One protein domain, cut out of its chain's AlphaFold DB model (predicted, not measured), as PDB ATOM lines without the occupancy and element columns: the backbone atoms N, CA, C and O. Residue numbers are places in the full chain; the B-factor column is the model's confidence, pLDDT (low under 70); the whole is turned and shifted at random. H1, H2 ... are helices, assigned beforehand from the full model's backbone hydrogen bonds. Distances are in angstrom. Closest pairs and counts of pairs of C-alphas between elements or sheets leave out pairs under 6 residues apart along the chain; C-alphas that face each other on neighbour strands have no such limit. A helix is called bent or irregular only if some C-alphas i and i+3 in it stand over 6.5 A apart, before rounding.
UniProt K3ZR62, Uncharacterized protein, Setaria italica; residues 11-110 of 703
ATOM      1  N   ALA A  11      77.768 -35.713  12.304       58.00
ATOM      2  CA  ALA A  11      76.614 -35.046  12.911       58.00
ATOM      3  C   ALA A  11      76.037 -33.937  12.012       58.00
ATOM      4  O   ALA A  11      74.819 -33.829  11.880       58.00
ATOM      5  N   PHE A  12      76.884 -33.152  11.339       63.72
ATOM      6  CA  PHE A  12      76.455 -32.117  10.393       63.72
ATOM      7  C   PHE A  12      75.742 -32.717   9.173       63.72
ATOM      8  O   PHE A  12      74.658 -32.263   8.813       63.72
ATOM      9  N   HIS A  13      76.277 -33.801   8.602       64.50
ATOM     10  CA  HIS A  13      75.618 -34.535   7.518       64.50
ATOM     11  C   HIS A  13      74.299 -35.160   7.972       64.50
ATOM     12  O   HIS A  13      73.296 -35.009   7.282       64.50
ATOM     13  N   HIS A  14      74.247 -35.786   9.152       65.25
ATOM     14  CA  HIS A  14      72.992 -36.308   9.696       65.25
ATOM     15  C   HIS A  14      71.959 -35.208   9.945       65.25
ATOM     16  O   HIS A  14      70.785 -35.434   9.679       65.25
ATOM     17  N   THR A  15      72.374 -34.014  10.382       63.84
ATOM     18  CA  THR A  15      71.477 -32.868  10.605       63.84
ATOM     19  C   THR A  15      70.962 -32.289   9.285       63.84
ATOM     20  O   THR A  15      69.783 -31.961   9.189       63.84
ATOM     21  N   ILE A  16      71.798 -32.222   8.240       67.88
ATOM     22  CA  ILE A  16      71.384 -31.811   6.889       67.88
ATOM     23  C   ILE A  16      70.446 -32.847   6.269       67.88
ATOM     24  O   ILE A  16      69.408 -32.479   5.729       67.88
ATOM     25  N   VAL A  17      70.759 -34.138   6.383       69.81
ATOM     26  CA  VAL A  17      69.914 -35.221   5.864       69.81
ATOM     27  C   VAL A  17      68.582 -35.280   6.618       69.81
ATOM     28  O   VAL A  17      67.538 -35.412   5.978       69.81
ATOM     29  N   LEU A  18      68.573 -35.084   7.946       63.47
ATOM     30  CA  LEU A  18      67.333 -34.895   8.709       63.47
ATOM     31  C   LEU A  18      66.585 -33.650   8.220       63.47
ATOM     32  O   LEU A  18      65.394 -33.730   7.949       63.47
ATOM     33  N   GLY A  19      67.271 -32.517   8.064       62.78
ATOM     34  CA  GLY A  19      66.687 -31.263   7.590       62.78
ATOM     35  C   GLY A  19      66.012 -31.410   6.227       62.78
ATOM     36  O   GLY A  19      64.862 -31.010   6.076       62.78
ATOM     37  N   ILE A  20      66.668 -32.065   5.267       68.81
ATOM     38  CA  ILE A  20      66.135 -32.349   3.927       68.81
ATOM     39  C   ILE A  20      64.972 -33.352   3.990       68.81
ATOM     40  O   ILE A  20      63.996 -33.190   3.262       68.81
ATOM     41  N   ALA A  21      65.015 -34.344   4.884       68.06
ATOM     42  CA  ALA A  21      63.929 -35.313   5.067       68.06
ATOM     43  C   ALA A  21      62.699 -34.728   5.796       68.06
ATOM     44  O   ALA A  21      61.566 -35.169   5.568       68.06
ATOM     45  N   PHE A  22      62.898 -33.734   6.666       64.00
ATOM     46  CA  PHE A  22      61.832 -33.036   7.386       64.00
ATOM     47  C   PHE A  22      61.264 -31.848   6.600       64.00
ATOM     48  O   PHE A  22      60.084 -31.549   6.768       64.00
ATOM     49  N   LEU A  23      62.023 -31.230   5.690       67.06
ATOM     50  CA  LEU A  23      61.569 -30.115   4.850       67.06
ATOM     51  C   LEU A  23      60.250 -30.404   4.100       67.06
ATOM     52  O   LEU A  23      59.317 -29.614   4.252       67.06
ATOM     53  N   PRO A  24      60.081 -31.525   3.363       69.50
ATOM     54  CA  PRO A  24      58.821 -31.821   2.684       69.50
ATOM     55  C   PRO A  24      57.686 -32.113   3.670       69.50
ATOM     56  O   PRO A  24      56.550 -31.739   3.405       69.50
ATOM     57  N   LYS A  25      57.969 -32.702   4.841       66.56
ATOM     58  CA  LYS A  25      56.961 -32.921   5.894       66.56
ATOM     59  C   LYS A  25      56.503 -31.600   6.507       66.56
ATOM     60  O   LYS A  25      55.307 -31.396   6.678       66.56
ATOM     61  N   CYS A  26      57.426 -30.678   6.770       58.59
ATOM     62  CA  CYS A  26      57.118 -29.326   7.218       58.59
ATOM     63  C   CYS A  26      56.330 -28.562   6.155       58.59
ATOM     64  O   CYS A  26      55.339 -27.941   6.506       58.59
ATOM     65  N   ILE A  27      56.696 -28.662   4.871       68.00
ATOM     66  CA  ILE A  27      55.953 -28.050   3.758       68.00
ATOM     67  C   ILE A  27      54.543 -28.638   3.657       68.00
ATOM     68  O   ILE A  27      53.588 -27.881   3.549       68.00
ATOM     69  N   VAL A  28      54.378 -29.959   3.759       73.50
ATOM     70  CA  VAL A  28      53.060 -30.614   3.741       73.50
ATOM     71  C   VAL A  28      52.230 -30.211   4.959       73.50
ATOM     72  O   VAL A  28      51.063 -29.879   4.796       73.50
ATOM     73  N   VAL A  29      52.807 -30.148   6.161       70.94
ATOM     74  CA  VAL A  29      52.114 -29.660   7.366       70.94
ATOM     75  C   VAL A  29      51.768 -28.175   7.242       70.94
ATOM     76  O   VAL A  29      50.677 -27.775   7.639       70.94
ATOM     77  N   LEU A  30      52.627 -27.349   6.637       56.72
ATOM     78  CA  LEU A  30      52.349 -25.938   6.350       56.72
ATOM     79  C   LEU A  30      51.231 -25.792   5.302       56.72
ATOM     80  O   LEU A  30      50.339 -24.959   5.438       56.72
ATOM     81  N   CYS A  31      51.226 -26.637   4.272       55.31
ATOM     82  CA  CYS A  31      50.191 -26.691   3.243       55.31
ATOM     83  C   CYS A  31      48.857 -27.191   3.810       55.31
ATOM     84  O   CYS A  31      47.820 -26.605   3.532       55.31
ATOM     85  N   LEU A  32      48.865 -28.218   4.660       60.81
ATOM     86  CA  LEU A  32      47.673 -28.743   5.324       60.81
ATOM     87  C   LEU A  32      47.138 -27.771   6.377       60.81
ATOM     88  O   LEU A  32      45.932 -27.580   6.456       60.81
ATOM     89  N   SER A  33      48.005 -27.101   7.137       53.62
ATOM     90  CA  SER A  33      47.599 -26.066   8.098       53.62
ATOM     91  C   SER A  33      47.081 -24.809   7.401       53.62
ATOM     92  O   SER A  33      46.093 -24.235   7.848       53.62
ATOM     93  N   THR A  34      47.646 -24.410   6.260       53.22
ATOM     94  CA  THR A  34      47.082 -23.330   5.431       53.22
ATOM     95  C   THR A  34      45.785 -23.746   4.737       53.22
ATOM     96  O   THR A  34      44.883 -22.917   4.610       53.22
ATOM     97  N   LEU A  35      45.623 -25.011   4.334       57.62
ATOM     98  CA  LEU A  35      44.345 -25.537   3.846       57.62
ATOM     99  C   LEU A  35      43.300 -25.535   4.968       57.62
ATOM    100  O   LEU A  35      42.190 -25.045   4.766       57.62
ATOM    101  N   ALA A  36      43.682 -25.996   6.160       58.81
ATOM    102  CA  ALA A  36      42.826 -26.070   7.332       58.81
ATOM    103  C   ALA A  36      42.395 -24.669   7.790       58.81
ATOM    104  O   ALA A  36      41.210 -24.369   7.825       58.81
ATOM    105  N   LEU A  37      43.324 -23.745   8.019       55.56
ATOM    106  CA  LEU A  37      43.001 -22.391   8.485       55.56
ATOM    107  C   LEU A  37      42.136 -21.582   7.499       55.56
ATOM    108  O   LEU A  37      41.462 -20.648   7.922       55.56
ATOM    109  N   ASN A  38      42.121 -21.933   6.207       57.97
ATOM    110  CA  ASN A  38      41.363 -21.198   5.186       57.97
ATOM    111  C   ASN A  38      40.074 -21.887   4.715       57.97
ATOM    112  O   ASN A  38      39.184 -21.195   4.236       57.97
ATOM    113  N   VAL A  39      39.967 -23.217   4.804       66.62
ATOM    114  CA  VAL A  39      38.770 -23.979   4.391       66.62
ATOM    115  C   VAL A  39      37.917 -24.362   5.605       66.62
ATOM    116  O   VAL A  39      36.690 -24.320   5.525       66.62
ATOM    117  N   MET A  40      38.542 -24.642   6.754       70.56
ATOM    118  CA  MET A  40      37.835 -25.048   7.976       70.56
ATOM    119  C   MET A  40      36.856 -24.006   8.516       70.56
ATOM    120  O   MET A  40      35.832 -24.432   9.034       70.56
ATOM    121  N   PRO A  41      37.064 -22.680   8.387       74.06
ATOM    122  CA  PRO A  41      36.049 -21.722   8.822       74.06
ATOM    123  C   PRO A  41      34.744 -21.837   8.023       74.06
ATOM    124  O   PRO A  41      33.668 -21.734   8.601       74.06
ATOM    125  N   TYR A  42      34.820 -22.109   6.715       76.38
ATOM    126  CA  TYR A  42      33.640 -22.266   5.854       76.38
ATOM    127  C   TYR A  42      32.969 -23.628   6.038       76.38
ATOM    128  O   TYR A  42      31.745 -23.719   6.080       76.38
ATOM    129  N   VAL A  43      33.769 -24.683   6.200       80.00
ATOM    130  CA  VAL A  43      33.261 -26.021   6.534       80.00
ATOM    131  C   VAL A  43      32.625 -26.015   7.926       80.00
ATOM    132  O   VAL A  43      31.533 -26.540   8.102       80.00
ATOM    133  N   GLY A  44      33.254 -25.359   8.901       80.56
ATOM    134  CA  GLY A  44      32.733 -25.178  10.254       80.56
ATOM    135  C   GLY A  44      31.453 -24.346  10.287       80.56
ATOM    136  O   GLY A  44      30.519 -24.716  10.996       80.56
ATOM    137  N   LEU A  45      31.357 -23.292   9.470       84.44
ATOM    138  CA  LEU A  45      30.119 -22.538   9.255       84.44
ATOM    139  C   LEU A  45      29.002 -23.455   8.726       84.44
ATOM    140  O   LEU A  45      27.916 -23.493   9.291       84.44
ATOM    141  N   GLY A  46      29.281 -24.251   7.688       81.31
ATOM    142  CA  GLY A  46      28.303 -25.182   7.120       81.31
ATOM    143  C   GLY A  46      27.852 -26.263   8.107       81.31
ATOM    144  O   GLY A  46      26.655 -26.500   8.256       81.31
ATOM    145  N   ILE A  47      28.792 -26.893   8.819       83.69
ATOM    146  CA  ILE A  47      28.500 -27.961   9.789       83.69
ATOM    147  C   ILE A  47      27.727 -27.418  10.993       83.69
ATOM    148  O   ILE A  47      26.768 -28.058  11.422       83.69
ATOM    149  N   SER A  48      28.125 -26.263  11.536       87.06
ATOM    150  CA  SER A  48      27.444 -25.658  12.688       87.06
ATOM    151  C   SER A  48      26.004 -25.291  12.346       87.06
ATOM    152  O   SER A  48      25.098 -25.731  13.049       87.06
ATOM    153  N   VAL A  49      25.769 -24.603  11.221       87.94
ATOM    154  CA  VAL A  49      24.415 -24.282  10.740       87.94
ATOM    155  C   VAL A  49      23.606 -25.554  10.486       87.94
ATOM    156  O   VAL A  49      22.480 -25.669  10.963       87.94
ATOM    157  N   TRP A  50      24.173 -26.544   9.789       86.12
ATOM    158  CA  TRP A  50      23.473 -27.797   9.489       86.12
ATOM    159  C   TRP A  50      23.047 -28.551  10.755       86.12
ATOM    160  O   TRP A  50      21.913 -29.027  10.843       86.12
ATOM    161  N   ARG A  51      23.932 -28.628  11.756       85.56
ATOM    162  CA  ARG A  51      23.653 -29.294  13.033       85.56
ATOM    163  C   ARG A  51      22.651 -28.524  13.892       85.56
ATOM    164  O   ARG A  51      21.786 -29.173  14.467       85.56
ATOM    165  N   LEU A  52      22.728 -27.192  13.945       86.62
ATOM    166  CA  LEU A  52      21.758 -26.327  14.642       86.62
ATOM    167  C   LEU A  52      20.351 -26.393  14.027       86.62
ATOM    168  O   LEU A  52      19.369 -26.249  14.746       86.62
ATOM    169  N   VAL A  53      20.241 -26.616  12.711       86.06
ATOM    170  CA  VAL A  53      18.944 -26.740  12.018       86.06
ATOM    171  C   VAL A  53      18.343 -28.134  12.180       86.06
ATOM    172  O   VAL A  53      17.152 -28.248  12.453       86.06
ATOM    173  N   ARG A  54      19.138 -29.200  12.004       82.81
ATOM    174  CA  ARG A  54      18.620 -30.575  12.100       82.81
ATOM    175  C   ARG A  54      18.325 -31.014  13.533       82.81
ATOM    176  O   ARG A  54      17.392 -31.773  13.723       82.81
ATOM    177  N   ARG A  55      19.120 -30.582  14.522       78.38
ATOM    178  CA  ARG A  55      18.997 -30.967  15.948       78.38
ATOM    179  C   ARG A  55      18.920 -32.479  16.240       78.38
ATOM    180  O   ARG A  55      18.574 -32.885  17.347       78.38
ATOM    181  N   ASP A  56      19.329 -33.319  15.291       75.00
ATOM    182  CA  ASP A  56      19.401 -34.776  15.441       75.00
ATOM    183  C   ASP A  56      20.674 -35.174  16.208       75.00
ATOM    184  O   ASP A  56      21.680 -35.609  15.634       75.00
ATOM    185  N   TYR A  57      20.665 -34.945  17.522       77.56
ATOM    186  CA  TYR A  57      21.829 -35.135  18.398       77.56
ATOM    187  C   TYR A  57      21.973 -36.552  18.984       77.56
ATOM    188  O   TYR A  57      22.989 -36.848  19.611       77.56
ATOM    189  N   GLY A  58      21.017 -37.446  18.715       68.94
ATOM    190  CA  GLY A  58      21.019 -38.829  19.205       68.94
ATOM    191  C   GLY A  58      20.540 -38.976  20.655       68.94
ATOM    192  O   GLY A  58      20.255 -37.995  21.342       68.94
ATOM    193  N   ASP A  59      20.416 -40.224  21.115       65.44
ATOM    194  CA  ASP A  59      19.953 -40.573  22.463       65.44
ATOM    195  C   ASP A  59      21.135 -40.985  23.353       65.44
ATOM    196  O   ASP A  59      21.664 -42.089  23.234       65.44
ATOM    197  N   ALA A  60      21.576 -40.090  24.237       58.47
ATOM    198  CA  ALA A  60      22.628 -40.383  25.207       58.47
ATOM    199  C   ALA A  60      22.038 -40.805  26.557       58.47
ATOM    200  O   ALA A  60      22.093 -40.061  27.539       58.47
ATOM    201  N   GLY A  61      21.496 -42.021  26.599       60.38
ATOM    202  CA  GLY A  61      21.228 -42.723  27.855       60.38
ATOM    203  C   GLY A  61      19.764 -43.017  28.176       60.38
ATOM    204  O   GLY A  61      19.468 -43.273  29.338       60.38
ATOM    205  N   GLY A  62      18.848 -42.990  27.202       63.38
ATOM    206  CA  GLY A  62      17.500 -43.561  27.335       63.38
ATOM    207  C   GLY A  62      16.508 -42.763  28.194       63.38
ATOM    208  O   GLY A  62      15.318 -43.067  28.174       63.38
ATOM    209  N   ASP A  63      16.951 -41.719  28.903       74.88
ATOM    210  CA  ASP A  63      16.094 -40.820  29.689       74.88
ATOM    211  C   ASP A  63      15.888 -39.461  28.983       74.88
ATOM    212  O   ASP A  63      16.817 -38.842  28.456       74.88
ATOM    213  N   ALA A  64      14.645 -38.970  28.981       75.62
ATOM    214  CA  ALA A  64      14.236 -37.710  28.361       75.62
ATOM    215  C   ALA A  64      14.968 -36.487  28.942       75.62
ATOM    216  O   ALA A  64      15.313 -35.570  28.193       75.62
ATOM    217  N   ALA A  65      15.267 -36.486  30.247       77.31
ATOM    218  CA  ALA A  65      15.975 -35.380  30.892       77.31
ATOM    219  C   ALA A  65      17.436 -35.263  30.420       77.31
ATOM    220  O   ALA A  65      17.934 -34.158  30.186       77.31
ATOM    221  N   ASN A  66      18.121 -36.394  30.233       76.31
ATOM    222  CA  ASN A  66      19.503 -36.423  29.750       76.31
ATOM    223  C   ASN A  66      19.591 -36.073  28.260       76.31
ATOM    224  O   ASN A  66      20.492 -35.332  27.865       76.31
ATOM    225  N   ARG A  67      18.605 -36.494  27.455       74.94
ATOM    226  CA  ARG A  67      18.471 -36.056  26.055       74.94
ATOM    227  C   ARG A  67      18.314 -34.540  25.932       74.94
ATOM    228  O   ARG A  67      18.999 -33.926  25.120       74.94
ATOM    229  N   ALA A  68      17.471 -33.925  26.765       80.06
ATOM    230  CA  ALA A  68      17.284 -32.473  26.763       80.06
ATOM    231  C   ALA A  68      18.567 -31.717  27.162       80.06
ATOM    232  O   ALA A  68      18.920 -30.722  26.529       80.06
ATOM    233  N   LYS A  69      19.304 -32.215  28.166       83.62
ATOM    234  CA  LYS A  69      20.593 -31.638  28.587       83.62
ATOM    235  C   LYS A  69      21.665 -31.756  27.502       83.62
ATOM    236  O   LYS A  69      22.380 -30.786  27.258       83.62
ATOM    237  N   LEU A  70      21.760 -32.907  26.831       83.25
ATOM    238  CA  LEU A  70      22.697 -33.106  25.723       83.25
ATOM    239  C   LEU A  70      22.366 -32.190  24.538       83.25
ATOM    240  O   LEU A  70      23.267 -31.558  23.987       83.25
ATOM    241  N   ALA A  71      21.087 -32.094  24.166       83.25
ATOM    242  CA  ALA A  71      20.643 -31.228  23.081       83.25
ATOM    243  C   ALA A  71      20.966 -29.754  23.371       83.25
ATOM    244  O   ALA A  71      21.540 -29.082  22.519       83.25
ATOM    245  N   ALA A  72      20.698 -29.277  24.591       85.69
ATOM    246  CA  ALA A  72      21.050 -27.919  25.003       85.69
ATOM    247  C   ALA A  72      22.572 -27.672  24.977       85.69
ATOM    248  O   ALA A  72      23.020 -26.627  24.507       85.69
ATOM    249  N   ALA A  73      23.382 -28.633  25.435       88.00
ATOM    250  CA  ALA A  73      24.840 -28.514  25.407       88.00
ATOM    251  C   ALA A  73      25.399 -28.459  23.972       88.00
ATOM    252  O   ALA A  73      26.286 -27.653  23.686       88.00
ATOM    253  N   LEU A  74      24.868 -29.282  23.060       86.06
ATOM    254  CA  LEU A  74      25.274 -29.287  21.654       86.06
ATOM    255  C   LEU A  74      24.783 -28.047  20.901       86.06
ATOM    256  O   LEU A  74      25.543 -27.515  20.093       86.06
ATOM    257  N   ASP A  75      23.589 -27.532  21.205       86.62
ATOM    258  CA  ASP A  75      23.109 -26.246  20.683       86.62
ATOM    259  C   ASP A  75      24.074 -25.108  21.066       86.62
ATOM    260  O   ASP A  75      24.504 -24.346  20.198       86.62
ATOM    261  N   ILE A  76      24.489 -25.024  22.339       89.31
ATOM    262  CA  ILE A  76      25.467 -24.020  22.800       89.31
ATOM    263  C   ILE A  76      26.823 -24.222  22.111       89.31
ATOM    264  O   ILE A  76      27.426 -23.256  21.642       89.31
ATOM    265  N   PHE A  77      27.302 -25.464  22.007       88.88
ATOM    266  CA  PHE A  77      28.573 -25.774  21.352       88.88
ATOM    267  C   PHE A  77      28.576 -25.353  19.877       88.88
ATOM    268  O   PHE A  77      29.474 -24.629  19.443       88.88
ATOM    269  N   TYR A  78      27.566 -25.752  19.102       86.69
ATOM    270  CA  TYR A  78      27.483 -25.386  17.690       86.69
ATOM    271  C   TYR A  78      27.221 -23.887  17.498       86.69
ATOM    272  O   TYR A  78      27.739 -23.325  16.534       86.69
ATOM    273  N   ALA A  79      26.513 -23.216  18.416       87.69
ATOM    274  CA  ALA A  79      26.365 -21.758  18.402       87.69
ATOM    275  C   ALA A  79      27.700 -21.031  18.657       87.69
ATOM    276  O   ALA A  79      28.009 -20.054  17.973       87.69
ATOM    277  N   LEU A  80      28.534 -21.526  19.577       87.06
ATOM    278  CA  LEU A  80      29.880 -20.992  19.812       87.06
ATOM    279  C   LEU A  80      30.806 -21.224  18.612       87.06
ATOM    280  O   LEU A  80      31.517 -20.308  18.203       87.06
ATOM    281  N   VAL A  81      30.764 -22.414  18.002       86.44
ATOM    282  CA  VAL A  81      31.520 -22.720  16.773       86.44
ATOM    283  C   VAL A  81      31.052 -21.834  15.612       86.44
ATOM    284  O   VAL A  81      31.878 -21.323  14.851       86.44
ATOM    285  N   LEU A  82      29.746 -21.589  15.491       86.06
ATOM    286  CA  LEU A  82      29.182 -20.663  14.510       86.06
ATOM    287  C   LEU A  82      29.714 -19.240  14.727       86.06
ATOM    288  O   LEU A  82      30.231 -18.625  13.797       86.06
ATOM    289  N   LEU A  83      29.671 -18.734  15.960       87.25
ATOM    290  CA  LEU A  83      30.194 -17.407  16.288       87.25
ATOM    291  C   LEU A  83      31.699 -17.303  15.993       87.25
ATOM    292  O   LEU A  83      32.141 -16.361  15.337       87.25
ATOM    293  N   GLN A  84      32.487 -18.291  16.416       84.38
ATOM    294  CA  GLN A  84      33.929 -18.335  16.181       84.38
ATOM    295  C   GLN A  84      34.263 -18.348  14.681       84.38
ATOM    296  O   GLN A  84      35.150 -17.618  14.234       84.38
ATOM    297  N   THR A  85      33.547 -19.147  13.885       83.25
ATOM    298  CA  THR A  85      33.762 -19.220  12.429       83.25
ATOM    299  C   THR A  85      33.361 -17.924  11.727       83.25
ATOM    300  O   THR A  85      34.110 -17.452  10.868       83.25
ATOM    301  N   LEU A  86      32.265 -17.280  12.142       82.75
ATOM    302  CA  LEU A  86      31.860 -15.962  11.643       82.75
ATOM    303  C   LEU A  86      32.900 -14.878  11.955       82.75
ATOM    304  O   LEU A  86      33.253 -14.108  11.063       82.75
ATOM    305  N   VAL A  87      33.456 -14.853  13.172       79.56
ATOM    306  CA  VAL A  87      34.520 -13.906  13.560       79.56
ATOM    307  C   VAL A  87      35.775 -14.100  12.706       79.56
ATOM    308  O   VAL A  87      36.344 -13.126  12.208       79.56
ATOM    309  N   VAL A  88      36.195 -15.346  12.468       78.00
ATOM    310  CA  VAL A  88      37.362 -15.647  11.620       78.00
ATOM    311  C   VAL A  88      37.118 -15.230  10.165       78.00
ATOM    312  O   VAL A  88      37.993 -14.619   9.542       78.00
ATOM    313  N   ILE A  89      35.927 -15.500   9.619       75.56
ATOM    314  CA  ILE A  89      35.545 -15.085   8.260       75.56
ATOM    315  C   ILE A  89      35.502 -13.555   8.155       75.56
ATOM    316  O   ILE A  89      36.011 -12.995   7.178       75.56
ATOM    317  N   TYR A  90      34.933 -12.867   9.146       74.25
ATOM    318  CA  TYR A  90      34.893 -11.406   9.215       74.25
ATOM    319  C   TYR A  90      36.305 -10.810   9.248       74.25
ATOM    320  O   TYR A  90      36.641  -9.950   8.434       74.25
ATOM    321  N   TRP A  91      37.188 -11.339  10.093       72.88
ATOM    322  CA  TRP A  91      38.573 -10.881  10.180       72.88
ATOM    323  C   TRP A  91      39.363 -11.117   8.883       72.88
ATOM    324  O   TRP A  91      40.135 -10.259   8.443       72.88
ATOM    325  N   ALA A  92      39.129 -12.246   8.205       69.31
ATOM    326  CA  ALA A  92      39.689 -12.503   6.882       69.31
ATOM    327  C   ALA A  92      39.145 -11.526   5.815       69.31
ATOM    328  O   ALA A  92      39.894 -11.119   4.926       69.31
ATOM    329  N   ASN A  93      37.868 -11.115   5.896       65.38
ATOM    330  CA  ASN A  93      37.288 -10.053   5.049       65.38
ATOM    331  C   ASN A  93      37.966  -8.719   5.287       65.38
ATOM    332  O   ASN A  93      38.434  -8.110   4.328       65.38
ATOM    333  N   LEU A  94      38.111  -8.323   6.545       69.00
ATOM    334  CA  LEU A  94      38.738  -7.064   6.910       69.00
ATOM    335  C   LEU A  94      40.170  -6.960   6.359       69.00
ATOM    336  O   LEU A  94      40.539  -5.947   5.769       69.00
ATOM    337  N   ARG A  95      40.958  -8.043   6.446       66.69
ATOM    338  CA  ARG A  95      42.324  -8.101   5.886       66.69
ATOM    339  C   ARG A  95      42.381  -7.930   4.368       66.69
ATOM    340  O   ARG A  95      43.319  -7.316   3.862       66.69
ATOM    341  N   VAL A  96      41.430  -8.512   3.639       67.75
ATOM    342  CA  VAL A  96      41.356  -8.396   2.175       67.75
ATOM    343  C   VAL A  96      40.898  -6.991   1.784       67.75
ATOM    344  O   VAL A  96      41.547  -6.362   0.952       67.75
ATOM    345  N   MET A  97      39.854  -6.472   2.436       68.81
ATOM    346  CA  MET A  97      39.332  -5.121   2.207       68.81
ATOM    347  C   MET A  97      40.395  -4.051   2.453       68.81
ATOM    348  O   MET A  97      40.583  -3.195   1.600       68.81
ATOM    349  N   LEU A  98      41.176  -4.158   3.535       70.50
ATOM    350  CA  LEU A  98      42.268  -3.225   3.823       70.50
ATOM    351  C   LEU A  98      43.292  -3.160   2.675       70.50
ATOM    352  O   LEU A  98      43.721  -2.080   2.276       70.50
ATOM    353  N   LYS A  99      43.662  -4.308   2.093       69.31
ATOM    354  CA  LYS A  99      44.576  -4.350   0.941       69.31
ATOM    355  C   LYS A  99      43.947  -3.792  -0.332       69.31
ATOM    356  O   LYS A  99      44.644  -3.141  -1.106       69.31
ATOM    357  N   TYR A 100      42.654  -4.028  -0.547       69.81
ATOM    358  CA  TYR A 100      41.919  -3.390  -1.637       69.81
ATOM    359  C   TYR A 100      41.877  -1.872  -1.472       69.81
ATOM    360  O   TYR A 100      42.091  -1.173  -2.454       69.81
ATOM    361  N   SER A 101      41.692  -1.357  -0.254       68.56
ATOM    362  CA  SER A 101      41.760   0.079   0.030       68.56
ATOM    363  C   SER A 101      43.142   0.649  -0.283       68.56
ATOM    364  O   SER A 101      43.225   1.660  -0.969       68.56
ATOM    365  N   VAL A 102      44.229  -0.026   0.114       71.50
ATOM    366  CA  VAL A 102      45.603   0.382  -0.246       71.50
ATOM    367  C   VAL A 102      45.798   0.406  -1.762       71.50
ATOM    368  O   VAL A 102      46.333   1.368  -2.303       71.50
ATOM    369  N   LEU A 103      45.332  -0.628  -2.465       70.75
ATOM    370  CA  LEU A 103      45.416  -0.708  -3.923       70.75
ATOM    371  C   LEU A 103      44.550   0.357  -4.618       70.75
ATOM    372  O   LEU A 103      44.945   0.886  -5.653       70.75
ATOM    373  N   HIS A 104      43.381   0.675  -4.064       66.69
ATOM    374  CA  HIS A 104      42.496   1.721  -4.568       66.69
ATOM    375  C   HIS A 104      43.128   3.102  -4.391       66.69
ATOM    376  O   HIS A 104      43.241   3.835  -5.368       66.69
ATOM    377  N   VAL A 105      43.613   3.416  -3.184       68.12
ATOM    378  CA  VAL A 105      44.371   4.645  -2.905       68.12
ATOM    379  C   VAL A 105      45.538   4.754  -3.878       68.12
ATOM    380  O   VAL A 105      45.673   5.776  -4.533       68.12
ATOM    381  N   LEU A 106      46.291   3.672  -4.083       67.12
ATOM    382  CA  LEU A 106      47.421   3.650  -5.004       67.12
ATOM    383  C   LEU A 106      47.052   3.943  -6.472       67.12
ATOM    384  O   LEU A 106      47.825   4.568  -7.198       67.12
ATOM    385  N   ARG A 107      45.885   3.477  -6.929       65.38
ATOM    386  CA  ARG A 107      45.388   3.754  -8.288       65.38
ATOM    387  C   ARG A 107      44.888   5.190  -8.426       65.38
ATOM    388  O   ARG A 107      45.136   5.813  -9.454       65.38
ATOM    389  N   VAL A 108      44.203   5.707  -7.407       60.69
ATOM    390  CA  VAL A 108      43.652   7.071  -7.396       60.69
ATOM    391  C   VAL A 108      44.762   8.118  -7.287       60.69
ATOM    392  O   VAL A 108      44.707   9.129  -7.981       60.69
ATOM    393  N   THR A 109      45.811   7.863  -6.500       55.69
ATOM    394  CA  THR A 109      46.941   8.792  -6.315       55.69
ATOM    395  C   THR A 109      47.952   8.795  -7.469       55.69
ATOM    396  O   THR A 109      49.017   9.395  -7.337       55.69
ATOM    397  N   LYS A 110      47.641   8.146  -8.607       54.12
ATOM    398  CA  LYS A 110      48.450   8.139  -9.844       54.12
ATOM    399  C   LYS A 110      49.968   8.047  -9.580       54.12
ATOM    400  O   LYS A 110      50.728   8.906 -10.009       54.12
TER     401      LYS A 110
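Overview. This is residues 11 to 110 of the 703 residues of an uncharacterized protein of Setaria italica (UniProt K3ZR62). Two long helices make a flat, open Y: the later part of H1 packs on H2 in the stem, while residues 11 to 36 and 93 to 110 stick out as two arms. The printed part has 100 residues, is all helix, and runs H1, H2. It is extended, with a radius of gyration of the C-alphas of 22.5 A and spans of 62 by 56 by 15 A.

Arrangement. Start at H1, residues 11 to 54, one helix by its hydrogen bonds but bent: C-alphas 21 and 24 are 6.6 A apart, and arms H1a, residues 11 to 21, and H1b, residues 24 to 54, stand at a steep tilt of 39 degrees. Near residue 40 H1b has a kink of 43 degrees. Look next at H2, residues 64 to 108: its residues 75 to 89 touch residues 41 to 52 of H1b, closest at the C-alphas of Thr 85 and Pro 41, 4.9 A. H1b and H2 run opposite ways at a steep tilt of 57 degrees; H1a and H2 are apart. Every O i to N i+4 pair is within hydrogen-bond range in H1a, 25 of 27 in H1b and 40 of 41 in H2.

Along the chain. Find C-alpha 11 at (76.614, -35.046, 12.911), where H1a begins its 14.9 A; H1b covers 41.3 A. H2 runs 64.4 A to C-alpha 108 at (43.652, 7.071, -7.396).

Size, cuts and confidence. The C-alphas farthest apart, Gly 62 and Lys 110, are 70.8 A apart. The printed part has no cut, and the link is short. Its mean pLDDT is 72.6, with 48 residues under 70, among them 11 to 27.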